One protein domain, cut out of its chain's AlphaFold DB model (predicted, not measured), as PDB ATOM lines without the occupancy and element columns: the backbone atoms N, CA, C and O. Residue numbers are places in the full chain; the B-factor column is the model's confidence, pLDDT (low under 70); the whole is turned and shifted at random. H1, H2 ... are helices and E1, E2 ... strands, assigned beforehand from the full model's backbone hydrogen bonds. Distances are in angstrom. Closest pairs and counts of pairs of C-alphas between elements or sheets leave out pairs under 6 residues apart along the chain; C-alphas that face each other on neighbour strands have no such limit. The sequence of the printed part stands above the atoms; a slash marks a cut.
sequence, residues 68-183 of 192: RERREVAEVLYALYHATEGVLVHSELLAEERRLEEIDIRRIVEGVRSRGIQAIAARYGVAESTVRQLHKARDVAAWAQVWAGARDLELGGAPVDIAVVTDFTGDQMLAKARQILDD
ATOM      1  N   ARG A  68     -23.464  12.995  33.444       82.19
ATOM      2  CA  ARG A  68     -22.877  11.710  33.060       82.19
ATOM      3  C   ARG A  68     -23.914  10.759  32.465       82.19
ATOM      4  O   ARG A  68     -23.687  10.238  31.382       82.19
ATOM      5  N   GLU A  69     -25.056  10.587  33.123       86.25
ATOM      6  CA  GLU A  69     -26.135   9.724  32.629       86.25
ATOM      7  C   GLU A  69     -26.680  10.225  31.291       86.25
ATOM      8  O   GLU A  69     -26.951   9.428  30.402       86.25
ATOM      9  N   ARG A  70     -26.780  11.547  31.085       86.69
ATOM     10  CA  ARG A  70     -27.169  12.099  29.777       86.69
ATOM     11  C   ARG A  70     -26.168  11.741  28.679       86.69
ATOM     12  O   ARG A  70     -26.601  11.482  27.560       86.69
ATOM     13  N   ARG A  71     -24.861  11.741  28.975       85.75
ATOM     14  CA  ARG A  71     -23.829  11.301  28.020       85.75
ATOM     15  C   ARG A  71     -23.966   9.816  27.710       85.75
ATOM     16  O   ARG A  71     -24.056   9.476  26.540       85.75
ATOM     17  N   GLU A  72     -24.071   8.974  28.736       88.62
ATOM     18  CA  GLU A  72     -24.240   7.526  28.560       88.62
ATOM     19  C   GLU A  72     -25.515   7.210  27.756       88.62
ATOM     20  O   GLU A  72     -25.473   6.448  26.796       88.62
ATOM     21  N   VAL A  73     -26.642   7.863  28.065       89.94
ATOM     22  CA  VAL A  73     -27.884   7.733  27.287       89.94
ATOM     23  C   VAL A  73     -27.676   8.164  25.834       89.94
ATOM     24  O   VAL A  73     -28.166   7.493  24.929       89.94
ATOM     25  N   ALA A  74     -26.966   9.268  25.587       88.44
ATOM     26  CA  ALA A  74     -26.695   9.737  24.233       88.44
ATOM     27  C   ALA A  74     -25.797   8.769  23.442       88.44
ATOM     28  O   ALA A  74     -26.053   8.558  22.259       88.44
ATOM     29  N   GLU A  75     -24.790   8.169  24.078       88.44
ATOM     30  CA  GLU A  75     -23.901   7.164  23.481       88.44
ATOM     31  C   GLU A  75     -24.663   5.881  23.127       88.44
ATOM     32  O   GLU A  75     -24.619   5.426  21.987       88.44
ATOM     33  N   VAL A  76     -25.454   5.355  24.063       90.94
ATOM     34  CA  VAL A  76     -26.267   4.147  23.850       90.94
ATOM     35  C   VAL A  76     -27.347   4.385  22.787       90.94
ATOM     36  O   VAL A  76     -27.601   3.533  21.936       90.94
ATOM     37  N   LEU A  77     -27.969   5.570  22.776       91.06
ATOM     38  CA  LEU A  77     -28.889   5.960  21.704       91.06
ATOM     39  C   LEU A  77     -28.178   6.074  20.361       91.06
ATOM     40  O   LEU A  77     -28.742   5.673  19.346       91.06
ATOM     41  N   TYR A  78     -26.971   6.636  20.332       89.12
ATOM     42  CA  TYR A  78     -26.183   6.699  19.111       89.12
ATOM     43  C   TYR A  78     -25.940   5.291  18.565       89.12
ATOM     44  O   TYR A  78     -26.243   5.057  17.400       89.12
ATOM     45  N   ALA A  79     -25.508   4.346  19.403       89.31
ATOM     46  CA  ALA A  79     -25.269   2.964  19.000       89.31
ATOM     47  C   ALA A  79     -26.541   2.263  18.486       89.31
ATOM     48  O   ALA A  79     -26.541   1.718  17.380       89.31
ATOM     49  N   LEU A  80     -27.660   2.365  19.224       93.00
ATOM     50  CA  LEU A  80     -28.968   1.833  18.812       93.00
ATOM     51  C   LEU A  80     -29.374   2.335  17.422       93.00
ATOM     52  O   LEU A  80     -29.778   1.559  16.552       93.00
ATOM     53  N   TYR A  81     -29.307   3.649  17.215       92.31
ATOM     54  CA  TYR A  81     -29.729   4.244  15.955       92.31
ATOM     55  C   TYR A  81     -28.731   3.982  14.837       92.31
ATOM     56  O   TYR A  81     -29.163   3.690  13.734       92.31
ATOM     57  N   HIS A  82     -27.429   4.011  15.105       89.38
ATOM     58  CA  HIS A  82     -26.406   3.704  14.113       89.38
ATOM     59  C   HIS A  82     -26.567   2.274  13.581       89.38
ATOM     60  O   HIS A  82     -26.669   2.071  12.373       89.38
ATOM     61  N   ALA A  83     -26.697   1.290  14.476       90.25
ATOM     62  CA  ALA A  83     -26.882  -0.107  14.099       90.25
ATOM     63  C   ALA A  83     -28.188  -0.333  13.318       90.25
ATOM     64  O   ALA A  83     -28.206  -1.021  12.299       90.25
ATOM     65  N   THR A  84     -29.289   0.280  13.764       93.81
ATOM     66  CA  THR A  84     -30.593   0.125  13.099       93.81
ATOM     67  C   THR A  84     -30.713   0.907  11.791       93.81
ATOM     68  O   THR A  84     -31.378   0.435  10.876       93.81
ATOM     69  N   GLU A  85     -30.060   2.064  11.656       92.88
ATOM     70  CA  GLU A  85     -29.923   2.755  10.367       92.88
ATOM     71  C   GLU A  85     -29.096   1.919   9.391       92.88
ATOM     72  O   GLU A  85     -29.442   1.855   8.216       92.88
ATOM     73  N   GLY A  86     -28.079   1.193   9.866       90.56
ATOM     74  CA  GLY A  86     -27.336   0.262   9.021       90.56
ATOM     75  C   GLY A  86     -28.214  -0.819   8.383       90.56
ATOM     76  O   GLY A  86     -28.056  -1.131   7.205       90.56
ATOM     77  N   VAL A  87     -29.215  -1.323   9.117       93.00
ATOM     78  CA  VAL A  87     -30.237  -2.228   8.559       93.00
ATOM     79  C   VAL A  87     -31.051  -1.540   7.463       93.00
ATOM     80  O   VAL A  87     -31.311  -2.143   6.424       93.00
ATOM     81  N   LEU A  88     -31.455  -0.286   7.682       94.38
ATOM     82  CA  LEU A  88     -32.268   0.471   6.727       94.38
ATOM     83  C   LEU A  88     -31.497   0.839   5.457       94.38
ATOM     84  O   LEU A  88     -32.085   0.829   4.384       94.38
ATOM     85  N   VAL A  89     -30.198   1.127   5.558       92.88
ATOM     86  CA  VAL A  89     -29.352   1.390   4.383       92.88
ATOM     87  C   VAL A  89     -29.261   0.159   3.476       92.88
ATOM     88  O   VAL A  89     -29.213   0.297   2.258       92.88
ATOM     89  N   HIS A  90     -29.296  -1.043   4.053       93.25
ATOM     90  CA  HIS A  90     -29.256  -2.305   3.314       93.25
ATOM     91  C   HIS A  90     -30.640  -2.961   3.142       93.25
ATOM     92  O   HIS A  90     -30.708  -4.161   2.866       93.25
ATOM     93  N   SER A  91     -31.746  -2.222   3.306       94.31
ATOM     94  CA  SER A  91     -33.096  -2.806   3.349       94.31
ATOM     95  C   SER A  91     -33.465  -3.576   2.087       94.31
ATOM     96  O   SER A  91     -34.014  -4.666   2.204       94.31
ATOM     97  N   GLU A  92     -33.141  -3.045   0.906       93.62
ATOM     98  CA  GLU A  92     -33.429  -3.677  -0.389       93.62
ATOM     99  C   GLU A  92     -32.738  -5.043  -0.518       93.62
ATOM    100  O   GLU A  92     -33.388  -6.055  -0.785       93.62
ATOM    101  N   LEU A  93     -31.432  -5.091  -0.235       94.12
ATOM    102  CA  LEU A  93     -30.643  -6.322  -0.279       94.12
ATOM    103  C   LEU A  93     -31.159  -7.356   0.733       94.12
ATOM    104  O   LEU A  93     -31.345  -8.526   0.406       94.12
ATOM    105  N   LEU A  94     -31.414  -6.927   1.970       94.62
ATOM    106  CA  LEU A  94     -31.873  -7.811   3.044       94.62
ATOM    107  C   LEU A  94     -33.299  -8.330   2.799       94.62
ATOM    108  O   LEU A  94     -33.613  -9.466   3.164       94.62
ATOM    109  N   ALA A  95     -34.152  -7.516   2.176       94.75
ATOM    110  CA  ALA A  95     -35.488  -7.897   1.736       94.75
ATOM    111  C   ALA A  95     -35.420  -9.000   0.667       94.75
ATOM    112  O   ALA A  95     -36.102 -10.020   0.802       94.75
ATOM    113  N   GLU A  96     -34.538  -8.858  -0.329       95.38
ATOM    114  CA  GLU A  96     -34.308  -9.882  -1.355       95.38
ATOM    115  C   GLU A  96     -33.775 -11.191  -0.750       95.38
ATOM    116  O   GLU A  96     -34.350 -12.260  -0.985       95.38
ATOM    117  N   GLU A  97     -32.737 -11.117   0.095       94.75
ATOM    118  CA  GLU A  97     -32.125 -12.281   0.758       94.75
ATOM    119  C   GLU A  97     -33.148 -13.106   1.554       94.75
ATOM    120  O   GLU A  97     -33.095 -14.340   1.573       94.75
ATOM    121  N   ARG A  98     -34.097 -12.426   2.209       92.38
ATOM    122  CA  ARG A  98     -35.064 -13.038   3.133       92.38
ATOM    123  C   ARG A  98     -36.454 -13.234   2.534       92.38
ATOM    124  O   ARG A  98     -37.309 -13.808   3.206       92.38
ATOM    125  N   ARG A  99     -36.677 -12.806   1.286       93.56
ATOM    126  CA  ARG A  99     -37.997 -12.792   0.623       93.56
ATOM    127  C   ARG A  99     -39.053 -12.057   1.453       93.56
ATOM    128  O   ARG A  99     -40.171 -12.544   1.621       93.56
ATOM    129  N   LEU A 100     -38.663 -10.914   2.001       94.38
ATOM    130  CA  LEU A 100     -39.527 -10.012   2.755       94.38
ATOM    131  C   LEU A 100     -39.756  -8.738   1.949       94.38
ATOM    132  O   LEU A 100     -38.981  -8.417   1.055       94.38
ATOM    133  N   GLU A 101     -40.794  -7.988   2.296       95.19
ATOM    134  CA  GLU A 101     -40.948  -6.627   1.794       95.19
ATOM    135  C   GLU A 101     -40.108  -5.669   2.652       95.19
ATOM    136  O   GLU A 101     -39.969  -5.847   3.867       95.19
ATOM    137  N   GLU A 102     -39.596  -4.583   2.069       94.81
ATOM    138  CA  GLU A 102     -38.856  -3.561   2.829       94.81
ATOM    139  C   GLU A 102     -39.659  -2.987   4.008       94.81
ATOM    140  O   GLU A 102     -39.095  -2.566   5.022       94.81
ATOM    141  N   ILE A 103     -40.989  -2.953   3.891       95.00
ATOM    142  CA  ILE A 103     -41.865  -2.482   4.966       95.00
ATOM    143  C   ILE A 103     -41.800  -3.389   6.202       95.00
ATOM    144  O   ILE A 103     -41.908  -2.895   7.327       95.00
ATOM    145  N   ASP A 104     -41.570  -4.690   6.015       95.62
ATOM    146  CA  ASP A 104     -41.416  -5.640   7.112       95.62
ATOM    147  C   ASP A 104     -40.076  -5.425   7.822       95.62
ATOM    148  O   ASP A 104     -40.038  -5.375   9.053       95.62
ATOM    149  N   ILE A 105     -39.002  -5.166   7.064       95.25
ATOM    150  CA  ILE A 105     -37.694  -4.772   7.610       95.25
ATOM    151  C   ILE A 105     -37.827  -3.506   8.466       95.25
ATOM    152  O   ILE A 105     -37.382  -3.480   9.616       95.25
ATOM    153  N   ARG A 106     -38.516  -2.472   7.959       95.56
ATOM    154  CA  ARG A 106     -38.774  -1.232   8.716       95.56
ATOM    155  C   ARG A 106     -39.553  -1.498  10.002       95.56
ATOM    156  O   ARG A 106     -39.227  -0.927  11.040       95.56
ATOM    157  N   ARG A 107     -40.560  -2.378   9.966       96.44
ATOM    158  CA  ARG A 107     -41.337  -2.748  11.160       96.44
ATOM    159  C   ARG A 107     -40.471  -3.458  12.205       96.44
ATOM    160  O   ARG A 107     -40.616  -3.161  13.390       96.44
ATOM    161  N   ILE A 108     -39.575  -4.354  11.787       95.94
ATOM    162  CA  ILE A 108     -38.623  -5.020  12.690       95.94
ATOM    163  C   ILE A 108     -37.704  -3.982  13.340       95.94
ATOM    164  O   ILE A 108     -37.584  -3.956  14.566       95.94
ATOM    165  N   VAL A 109     -37.123  -3.084  12.538       95.94
ATOM    166  CA  VAL A 109     -36.245  -2.002  13.010       95.94
ATOM    167  C   VAL A 109     -36.937  -1.114  14.045       95.94
ATOM    168  O   VAL A 109     -36.380  -0.872  15.116       95.94
ATOM    169  N   GLU A 110     -38.164  -0.664  13.782       95.69
ATOM    170  CA  GLU A 110     -38.921   0.144  14.746       95.69
ATOM    171  C   GLU A 110     -39.243  -0.634  16.032       95.69
ATOM    172  O   GLU A 110     -39.212  -0.067  17.128       95.69
ATOM    173  N   GLY A 111     -39.464  -1.949  15.936       96.62
ATOM    174  CA  GLY A 111     -39.593  -2.829  17.098       96.62
ATOM    175  C   GLY A 111     -38.324  -2.871  17.956       96.62
ATOM    176  O   GLY A 111     -38.404  -2.707  19.176       96.62
ATOM    177  N   VAL A 112     -37.152  -3.029  17.329       96.38
ATOM    178  CA  VAL A 112     -35.842  -2.997  18.008       96.38
ATOM    179  C   VAL A 112     -35.617  -1.640  18.677       96.38
ATOM    180  O   VAL A 112     -35.294  -1.582  19.863       96.38
ATOM    181  N   ARG A 113     -35.871  -0.537  17.961       95.38
ATOM    182  CA  ARG A 113     -35.751   0.830  18.501       95.38
ATOM    183  C   ARG A 113     -36.654   1.063  19.698       95.38
ATOM    184  O   ARG A 113     -36.199   1.598  20.706       95.38
ATOM    185  N   SER A 114     -37.919   0.657  19.607       95.44
ATOM    186  CA  SER A 114     -38.870   0.823  20.703       95.44
ATOM    187  C   SER A 114     -38.417   0.073  21.955       95.44
ATOM    188  O   SER A 114     -38.417   0.659  23.035       95.44
ATOM    189  N   ARG A 115     -37.979  -1.188  21.819       95.88
ATOM    190  CA  ARG A 115     -37.453  -1.973  22.949       95.88
ATOM    191  C   ARG A 115     -36.176  -1.369  23.525       95.88
ATOM    192  O   ARG A 115     -36.064  -1.249  24.741       95.88
ATOM    193  N   GLY A 116     -35.246  -0.940  22.672       95.12
ATOM    194  CA  GLY A 116     -34.011  -0.284  23.100       95.12
ATOM    195  C   GLY A 116     -34.286   0.992  23.900       95.12
ATOM    196  O   GLY A 116     -33.761   1.161  24.997       95.12
ATOM    197  N   ILE A 117     -35.181   1.859  23.414       95.38
ATOM    198  CA  ILE A 117     -35.588   3.081  24.129       95.38
ATOM    199  C   ILE A 117     -36.244   2.746  25.471       95.38
ATOM    200  O   ILE A 117     -35.937   3.392  26.474       95.38
ATOM    201  N   GLN A 118     -37.105   1.728  25.510       95.94
ATOM    202  CA  GLN A 118     -37.732   1.262  26.745       95.94
ATOM    203  C   GLN A 118     -36.690   0.750  27.755       95.94
ATOM    204  O   GLN A 118     -36.766   1.086  28.937       95.94
ATOM    205  N   ALA A 119     -35.690  -0.010  27.301       94.88
ATOM    206  CA  ALA A 119     -34.603  -0.507  28.144       94.88
ATOM    207  C   ALA A 119     -33.739   0.636  28.705       94.88
ATOM    208  O   ALA A 119     -33.418   0.642  29.896       94.88
ATOM    209  N   ILE A 120     -33.426   1.644  27.883       94.25
ATOM    210  CA  ILE A 120     -32.707   2.854  28.311       94.25
ATOM    211  C   ILE A 120     -33.507   3.620  29.363       94.25
ATOM    212  O   ILE A 120     -32.983   3.947  30.428       94.25
ATOM    213  N   ALA A 121     -34.790   3.863  29.098       93.00
ATOM    214  CA  ALA A 121     -35.685   4.547  30.021       93.00
ATOM    215  C   ALA A 121     -35.763   3.825  31.378       93.00
ATOM    216  O   ALA A 121     -35.605   4.455  32.427       93.00
ATOM    217  N   ALA A 122     -35.923   2.498  31.356       93.62
ATOM    218  CA  ALA A 122     -35.985   1.669  32.555       93.62
ATOM    219  C   ALA A 122     -34.679   1.700  33.365       93.62
ATOM    220  O   ALA A 122     -34.732   1.843  34.586       93.62
ATOM    221  N   ARG A 123     -33.515   1.617  32.705       93.56
ATOM    222  CA  ARG A 123     -32.201   1.617  33.371       93.56
ATOM    223  C   ARG A 123     -31.946   2.888  34.178       93.56
ATOM    224  O   ARG A 123     -31.421   2.802  35.282       93.56
ATOM    225  N   TYR A 124     -32.314   4.043  33.627       90.25
ATOM    226  CA  TYR A 124     -32.073   5.345  34.257       90.25
ATOM    227  C   TYR A 124     -33.293   5.895  35.014       90.25
ATOM    228  O   TYR A 124     -33.256   7.019  35.507       90.25
ATOM    229  N   GLY A 125     -34.385   5.129  35.116       89.88
ATOM    230  CA  GLY A 125     -35.582   5.539  35.855       89.88
ATOM    231  C   GLY A 125     -36.281   6.776  35.276       89.88
ATOM    232  O   GLY A 125     -36.841   7.576  36.026       89.88
ATOM    233  N   VAL A 126     -36.245   6.952  33.952       90.69
ATOM    234  CA  VAL A 126     -36.828   8.109  33.253       90.69
ATOM    235  C   VAL A 126     -37.932   7.701  32.285       90.69
ATOM    236  O   VAL A 126     -38.075   6.538  31.930       90.69
ATOM    237  N   ALA A 127     -38.730   8.669  31.828       90.81
ATOM    238  CA  ALA A 127     -39.709   8.430  30.771       90.81
ATOM    239  C   ALA A 127     -39.025   8.259  29.400       90.81
ATOM    240  O   ALA A 127     -38.039   8.935  29.101       90.81
ATOM    241  N   GLU A 128     -39.606   7.443  28.513       92.31
ATOM    242  CA  GLU A 128     -39.122   7.291  27.130       92.31
ATOM    243  C   GLU A 128     -39.061   8.620  26.363       92.31
ATOM    244  O   GLU A 128     -38.193   8.814  25.516       92.31
ATOM    245  N   SER A 129     -39.968   9.557  26.655       90.00
ATOM    246  CA  SER A 129     -39.963  10.890  26.042       90.00
ATOM    247  C   SER A 129     -38.688  11.670  26.372       90.00
ATOM    248  O   SER A 129     -38.146  12.334  25.491       90.00
ATOM    249  N   THR A 130     -38.170  11.543  27.597       87.81
ATOM    250  CA  THR A 130     -36.891  12.135  28.015       87.81
ATOM    251  C   THR A 130     -35.732  11.540  27.222       87.81
ATOM    252  O   THR A 130     -34.874  12.276  26.746       87.81
ATOM    253  N   VAL A 131     -35.731  10.220  27.023       88.88
ATOM    254  CA  VAL A 131     -34.714   9.523  26.221       88.88
ATOM    255  C   VAL A 131     -34.754  10.013  24.768       88.88
ATOM    256  O   VAL A 131     -33.736  10.426  24.221       88.88
ATOM    257  N   ARG A 132     -35.943  10.068  24.154       88.19
ATOM    258  CA  ARG A 132     -36.117  10.520  22.761       88.19
ATOM    259  C   ARG A 132     -35.672  11.968  22.535       88.19
ATOM    260  O   ARG A 132     -35.175  12.278  21.458       88.19
ATOM    261  N   GLN A 133     -35.805  12.846  23.531       86.31
ATOM    262  CA  GLN A 133     -35.335  14.238  23.441       86.31
ATOM    263  C   GLN A 133     -33.808  14.366  23.338       86.31
ATOM    264  O   GLN A 133     -33.319  15.387  22.857       86.31
ATOM    265  N   LEU A 134     -33.054  13.352  23.771       84.19
ATOM    266  CA  LEU A 134     -31.590  13.339  23.696       84.19
ATOM    267  C   LEU A 134     -31.064  12.846  22.340       84.19
ATOM    268  O   LEU A 134     -29.868  12.943  22.068       84.19
ATOM    269  N   HIS A 135     -31.942  12.342  21.473       79.44
ATOM    270  CA  HIS A 135     -31.559  11.775  20.189       79.44
ATOM    271  C   HIS A 135     -31.351  12.842  19.099       79.44
ATOM    272  O   HIS A 135     -32.178  13.732  18.895       79.44
ATOM    273  N   LYS A 136     -30.262  12.703  18.331       75.88
ATOM    274  CA  LYS A 136     -29.938  13.532  17.156       75.88
ATOM    275  C   LYS A 136     -30.073  12.735  15.851       75.88
ATOM    276  O   LYS A 136     -29.074  12.390  15.224       75.88
ATOM    277  N   ALA A 137     -31.308  12.470  15.424       66.38
ATOM    278  CA  ALA A 137     -31.626  11.587  14.286       66.38
ATOM    279  C   ALA A 137     -30.885  11.903  12.989       66.38
ATOM    280  O   ALA A 137     -30.364  11.010  12.325       66.38
ATOM    281  N   ARG A 138     -30.823  13.188  12.638       70.69
ATOM    282  CA  ARG A 138     -30.256  13.629  11.364       70.69
ATOM    283  C   ARG A 138     -28.768  13.302  11.241       70.69
ATOM    284  O   ARG A 138     -28.330  12.913  10.163       70.69
ATOM    285  N   ASP A 139     -28.019  13.460  12.329       76.69
ATOM    286  CA  ASP A 139     -26.573  13.249  12.317       76.69
ATOM    287  C   ASP A 139     -26.260  11.750  12.227       76.69
ATOM    288  O   ASP A 139     -25.401  11.350  11.447       76.69
ATOM    289  N   VAL A 140     -27.001  10.910  12.960       80.69
ATOM    290  CA  VAL A 140     -26.785   9.454  12.974       80.69
ATOM    291  C   VAL A 140     -27.063   8.824  11.611       80.69
ATOM    292  O   VAL A 140     -26.230   8.073  11.115       80.69
ATOM    293  N   ALA A 141     -28.183   9.175  10.972       80.81
ATOM    294  CA  ALA A 141     -28.527   8.643   9.653       80.81
ATOM    295  C   ALA A 141     -27.502   9.047   8.577       80.81
ATOM    296  O   ALA A 141     -27.127   8.234   7.736       80.81
ATOM    297  N   ALA A 142     -27.007  10.291   8.621       79.94
ATOM    298  CA  ALA A 142     -25.986  10.753   7.685       79.94
ATOM    299  C   ALA A 142     -24.670   9.977   7.847       79.94
ATOM    300  O   ALA A 142     -24.082   9.571   6.848       79.94
ATOM    301  N   TRP A 143     -24.232   9.739   9.086       82.00
ATOM    302  CA  TRP A 143     -23.026   8.953   9.349       82.00
ATOM    303  C   TRP A 143     -23.189   7.482   8.970       82.00
ATOM    304  O   TRP A 143     -22.293   6.944   8.331       82.00
ATOM    305  N   ALA A 144     -24.333   6.863   9.273       83.94
ATOM    306  CA  ALA A 144     -24.605   5.479   8.884       83.94
ATOM    307  C   ALA A 144     -24.538   5.293   7.358       83.94
ATOM    308  O   ALA A 144     -23.917   4.351   6.882       83.94
ATOM    309  N   GLN A 145     -25.090   6.229   6.576       83.06
ATOM    310  CA  GLN A 145     -24.986   6.201   5.109       83.06
ATOM    311  C   GLN A 145     -23.543   6.318   4.616       83.06
ATOM    312  O   GLN A 145     -23.155   5.614   3.688       83.06
ATOM    313  N   VAL A 146     -22.752   7.198   5.234       83.31
ATOM    314  CA  VAL A 146     -21.330   7.358   4.906       83.31
ATOM    315  C   VAL A 146     -20.568   6.067   5.202       83.31
ATOM    316  O   VAL A 146     -19.817   5.589   4.362       83.31
ATOM    317  N   TRP A 147     -20.796   5.458   6.365       82.06
ATOM    318  CA  TRP A 147     -20.089   4.250   6.798       82.06
ATOM    319  C   TRP A 147     -20.480   3.011   5.991       82.06
ATOM    320  O   TRP A 147     -19.649   2.134   5.787       82.06
ATOM    321  N   ALA A 148     -21.713   2.975   5.487       80.94
ATOM    322  CA  ALA A 148     -22.203   1.952   4.571       80.94
ATOM    323  C   ALA A 148     -21.649   2.060   3.142       80.94
ATOM    324  O   ALA A 148     -21.980   1.222   2.307       80.94
ATOM    325  N   GLY A 149     -20.936   3.144   2.817       78.00
ATOM    326  CA  GLY A 149     -20.563   3.473   1.440       78.00
ATOM    327  C   GLY A 149     -21.733   3.961   0.570       78.00
ATOM    328  O   GLY A 149     -21.585   4.095  -0.639       78.00
ATOM    329  N   ALA A 150     -22.899   4.255   1.159       81.12
ATOM    330  CA  ALA A 150     -24.077   4.747   0.435       81.12
ATOM    331  C   ALA A 150     -24.032   6.264   0.163       81.12
ATOM    332  O   ALA A 150     -24.865   6.792  -0.578       81.12
ATOM    333  N   ARG A 151     -23.095   6.986   0.790       80.50
ATOM    334  CA  ARG A 151     -22.928   8.433   0.650       80.50
ATOM    335  C   ARG A 151     -21.463   8.845   0.787       80.50
ATOM    336  O   ARG A 151     -20.808   8.463   1.750       80.50
ATOM    337  N   ASP A 152     -21.000   9.726  -0.093       78.50
ATOM    338  CA  ASP A 152     -19.671  10.329   0.028       78.50
ATOM    339  C   ASP A 152     -19.598  11.323   1.197       78.50
ATOM    340  O   ASP A 152     -20.532  12.093   1.465       78.50
ATOM    341  N   LEU A 153     -18.457  11.340   1.887       81.25
ATOM    342  CA  LEU A 153     -18.161  12.354   2.894       81.25
ATOM    343  C   LEU A 153     -17.626  13.613   2.212       81.25
ATOM    344  O   LEU A 153     -16.609  13.565   1.530       81.25
ATOM    345  N   GLU A 154     -18.255  14.760   2.452       79.44
ATOM    346  CA  GLU A 154     -17.754  16.054   1.979       79.44
ATOM    347  C   GLU A 154     -17.110  16.843   3.124       79.44
ATOM    348  O   GLU A 154     -17.733  17.078   4.163       79.44
ATOM    349  N   LEU A 155     -15.878  17.315   2.921       76.50
ATOM    350  CA  LEU A 155     -15.172  18.186   3.860       76.50
ATOM    351  C   LEU A 155     -14.741  19.466   3.141       76.50
ATOM    352  O   LEU A 155     -13.953  19.439   2.201       76.50
ATOM    353  N   GLY A 156     -15.281  20.611   3.569       78.12
ATOM    354  CA  GLY A 156     -14.968  21.900   2.938       78.12
ATOM    355  C   GLY A 156     -15.441  22.021   1.481       78.12
ATOM    356  O   GLY A 156     -14.861  22.793   0.726       78.12
ATOM    357  N   GLY A 157     -16.476  21.267   1.088       79.12
ATOM    358  CA  GLY A 157     -17.027  21.264  -0.273       79.12
ATOM    359  C   GLY A 157     -16.291  20.356  -1.264       79.12
ATOM    360  O   GLY A 157     -16.599  20.397  -2.451       79.12
ATOM    361  N   ALA A 158     -15.334  19.551  -0.795       78.94
ATOM    362  CA  ALA A 158     -14.673  18.526  -1.594       78.94
ATOM    363  C   ALA A 158     -15.014  17.125  -1.056       78.94
ATOM    364  O   ALA A 158     -15.047  16.949   0.168       78.94
ATOM    365  N   PRO A 159     -15.246  16.134  -1.934       79.00
ATOM    366  CA  PRO A 159     -15.411  14.750  -1.516       79.00
ATOM    367  C   PRO A 159     -14.099  14.224  -0.921       79.00
ATOM    368  O   PRO A 159     -13.009  14.500  -1.426       79.00
ATOM    369  N   VAL A 160     -14.212  13.474   0.169       80.56
ATOM    370  CA  VAL A 160     -13.115  12.787   0.844       80.56
ATOM    371  C   VAL A 160     -13.198  11.315   0.475       80.56
ATOM    372  O   VAL A 160     -14.213  10.671   0.736       80.56
ATOM    373  N   ASP A 161     -12.122  10.782  -0.100       71.62
ATOM    374  CA  ASP A 161     -12.015   9.353  -0.374       71.62
ATOM    375  C   ASP A 161     -11.832   8.591   0.943       71.62
ATOM    376  O   ASP A 161     -10.789   8.655   1.599       71.62
ATOM    377  N   ILE A 162     -12.897   7.906   1.338       70.38
ATOM    378  CA  ILE A 162     -12.957   7.048   2.516       70.38
ATOM    379  C   ILE A 162     -13.169   5.581   2.127       70.38
ATOM    380  O   ILE A 162     -13.346   4.761   3.025       70.38
ATOM    381  N   ALA A 163     -13.094   5.240   0.831       69.50
ATOM    382  CA  ALA A 163     -13.503   3.946   0.280       69.50
ATOM    383  C   ALA A 163     -12.829   2.757   0.982       69.50
ATOM    384  O   ALA A 163     -13.478   1.787   1.352       69.50
ATOM    385  N   VAL A 164     -11.530   2.867   1.287       66.38
ATOM    386  CA  VAL A 164     -10.780   1.804   1.985       66.38
ATOM    387  C   VAL A 164     -11.314   1.536   3.399       66.38
ATOM    388  O   VAL A 164     -11.256   0.406   3.880       66.38
ATOM    389  N   VAL A 165     -11.822   2.565   4.080       63.94
ATOM    390  CA  VAL A 165     -12.411   2.439   5.418       63.94
ATOM    391  C   VAL A 165     -13.872   2.017   5.297       63.94
ATOM    392  O   VAL A 165     -14.285   1.075   5.967       63.94
ATOM    393  N   THR A 166     -14.652   2.662   4.433       72.19
ATOM    394  CA  THR A 166     -16.091   2.403   4.303       72.19
ATOM    395  C   THR A 166     -16.412   1.053   3.699       72.19
ATOM    396  O   THR A 166     -17.385   0.464   4.133       72.19
ATOM    397  N   ASP A 167     -15.605   0.506   2.790       69.06
ATOM    398  CA  ASP A 167     -15.864  -0.834   2.246       69.06
ATOM    399  C   ASP A 167     -15.729  -1.897   3.349       69.06
ATOM    400  O   ASP A 167     -16.618  -2.723   3.556       69.06
ATOM    401  N   PHE A 168     -14.659  -1.812   4.149       64.44
ATOM    402  CA  PHE A 168     -14.459  -2.688   5.306       64.44
ATOM    403  C   PHE A 168     -15.561  -2.513   6.361       64.44
ATOM    404  O   PHE A 168     -16.033  -3.490   6.946       64.44
ATOM    405  N   THR A 169     -15.978  -1.271   6.607       77.69
ATOM    406  CA  THR A 169     -17.015  -0.966   7.602       77.69
ATOM    407  C   THR A 169     -18.412  -1.332   7.091       77.69
ATOM    408  O   THR A 169     -19.251  -1.754   7.881       77.69
ATOM    409  N   GLY A 170     -18.654  -1.251   5.782       81.62
ATOM    410  CA  GLY A 170     -19.909  -1.594   5.121       81.62
ATOM    411  C   GLY A 170     -20.208  -3.085   5.207       81.62
ATOM    412  O   GLY A 170     -21.301  -3.459   5.626       81.62
ATOM    413  N   ASP A 171     -19.220  -3.947   4.947       85.56
ATOM    414  CA  ASP A 171     -19.368  -5.399   5.132       85.56
ATOM    415  C   ASP A 171     -19.667  -5.767   6.593       85.56
ATOM    416  O   ASP A 171     -20.525  -6.612   6.874       85.56
ATOM    417  N   GLN A 172     -18.993  -5.112   7.544       86.44
ATOM    418  CA  GLN A 172     -19.263  -5.290   8.973       86.44
ATOM    419  C   GLN A 172     -20.667  -4.823   9.348       86.44
ATOM    420  O   GLN A 172     -21.368  -5.504  10.102       86.44
ATOM    421  N   MET A 173     -21.099  -3.687   8.805       87.75
ATOM    422  CA  MET A 173     -22.422  -3.136   9.058       87.75
ATOM    423  C   MET A 173     -23.515  -4.027   8.462       87.75
ATOM    424  O   MET A 173     -24.515  -4.282   9.130       87.75
ATOM    425  N   LEU A 174     -23.304  -4.586   7.269       90.62
ATOM    426  CA  LEU A 174     -24.203  -5.561   6.656       90.62
ATOM    427  C   LEU A 174     -24.263  -6.865   7.463       90.62
ATOM    428  O   LEU A 174     -25.347  -7.402   7.691       90.62
ATOM    429  N   ALA A 175     -23.125  -7.373   7.946       91.69
ATOM    430  CA  ALA A 175     -23.093  -8.542   8.826       91.69
ATOM    431  C   ALA A 175     -23.871  -8.292  10.129       91.69
ATOM    432  O   ALA A 175     -24.677  -9.131  10.542       91.69
ATOM    433  N   LYS A 176     -23.700  -7.112  10.736       90.94
ATOM    434  CA  LYS A 176     -24.467  -6.694  11.912       90.94
ATOM    435  C   LYS A 176     -25.955  -6.550  11.598       90.94
ATOM    436  O   LYS A 176     -26.790  -6.989  12.383       90.94
ATOM    437  N   ALA A 177     -26.297  -5.990  10.441       93.06
ATOM    438  CA  ALA A 177     -27.679  -5.850  10.007       93.06
ATOM    439  C   ALA A 177     -28.368  -7.212   9.855       93.06
ATOM    440  O   ALA A 177     -29.497  -7.385  10.317       93.06
ATOM    441  N   ARG A 178     -27.673  -8.209   9.288       95.38
ATOM    442  CA  ARG A 178     -28.158  -9.596   9.236       95.38
ATOM    443  C   ARG A 178     -28.381 -10.163  10.638       95.38
ATOM    444  O   ARG A 178     -29.464 -10.675  10.889       95.38
ATOM    445  N   GLN A 179     -27.424  -9.986  11.555       94.06
ATOM    446  CA  GLN A 179     -27.555 -10.435  12.947       94.06
ATOM    447  C   GLN A 179     -28.797  -9.841  13.633       94.06
ATOM    448  O   GLN A 179     -29.543 -10.569  14.282       94.06
ATOM    449  N   ILE A 180     -29.041  -8.537  13.468       93.69
ATOM    450  CA  ILE A 180     -30.212  -7.856  14.044       93.69
ATOM    451  C   ILE A 180     -31.519  -8.406  13.462       93.69
ATOM    452  O   ILE A 180     -32.511  -8.506  14.177       93.69
ATOM    453  N   LEU A 181     -31.546  -8.758  12.174       94.00
ATOM    454  CA  LEU A 181     -32.729  -9.354  11.549       94.00
ATOM    455  C   LEU A 181     -32.943 -10.822  11.934       94.00
ATOM    456  O   LEU A 181     -34.091 -11.265  11.959       94.00
ATOM    457  N   ASP A 182     -31.873 -11.570  12.207       94.38
ATOM    458  CA  ASP A 182     -31.947 -12.967  12.646       94.38
ATOM    459  C   ASP A 182     -32.455 -13.098  14.082       94.38
ATOM    460  O   ASP A 182     -33.275 -13.972  14.362       94.38
ATOM    461  N   ASP A 183     -31.995 -12.222  14.976       94.69
ATOM    462  CA  ASP A 183     -32.407 -12.208  16.377       94.69
ATOM    463  C   ASP A 183     -32.629 -10.771  16.884       94.69
ATOM    464  O   ASP A 183     -31.792 -10.193  17.590       94.69
TER     465      ASP A 183
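AT A GLANCE: This is residues 68 to 183 of the 192 residues of an uncharacterized protein of Pandoraea pulmonicola (UniProt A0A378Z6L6). Two long helices, H1 and H3, run side by side in opposite directions, with short H2 and H4 packed on opposite ends of H3. H5 packs on H1 at a steep tilt, H6 crosses the later part of H1, and the small strand hairpin E1 and E2 lies at the far edge of a flat body. The printed part has 116 residues, in the order H1 H2 H3 H4 H5 E1 E2 H6; the two-strand sheet, E1 - E2, is antiparallel, and the class is mostly helix. The whole is compact, with a radius of gyration of the C-alphas of 15.3 A and spans of 42 by 41 by 19 A.

IN THESE COORDINATES: E1 is residues 153 to 155 and E2 residues 158 to 160. H5 is residues 137 to 147, 15.6 A long, and H6 residues 163 to 182, 27.9 A, ending at C-alpha 182 (-31.947, -12.967, 12.646). H1 is residues 68 to 89, 31.2 A, from C-alpha 68 (-22.877, 11.710, 33.060). H2 is residues 91 to 98, H3 residues 102 to 124, 33.4 A, and H4 residues 128 to 133.

HOW THE PARTS SIT: In the hairpin E1 and E2, N 160 and O 153 are 2.8 A apart, within hydrogen-bond range. H5 touches H1, closest C-alphas His 82 and Ala 144 at 5.8 A, at a steep tilt of 54 degrees. H1 touches H6 with residues 83 to 87 alone, about perpendicular at 90 degrees; C-alphas Val 87 and Ala 177 are closest, 4.7 A. H1 touches H3 at a shallow tilt of 10 degrees, opposite ways, closest C-alphas Thr 84 and Val 109 at 6.0 A. Every O i to N i+4 pair is within hydrogen-bond range in H1 to H5, and 15 of 16 in H6.

THE WHOLE: The C-alphas farthest apart, of Gly 125 and Ala 158, are 44.8 A apart. The printed part has no cut, and each link between named elements is tight. The pLDDT is under 70 at residues 137, 163 to 165 and 167 to 168.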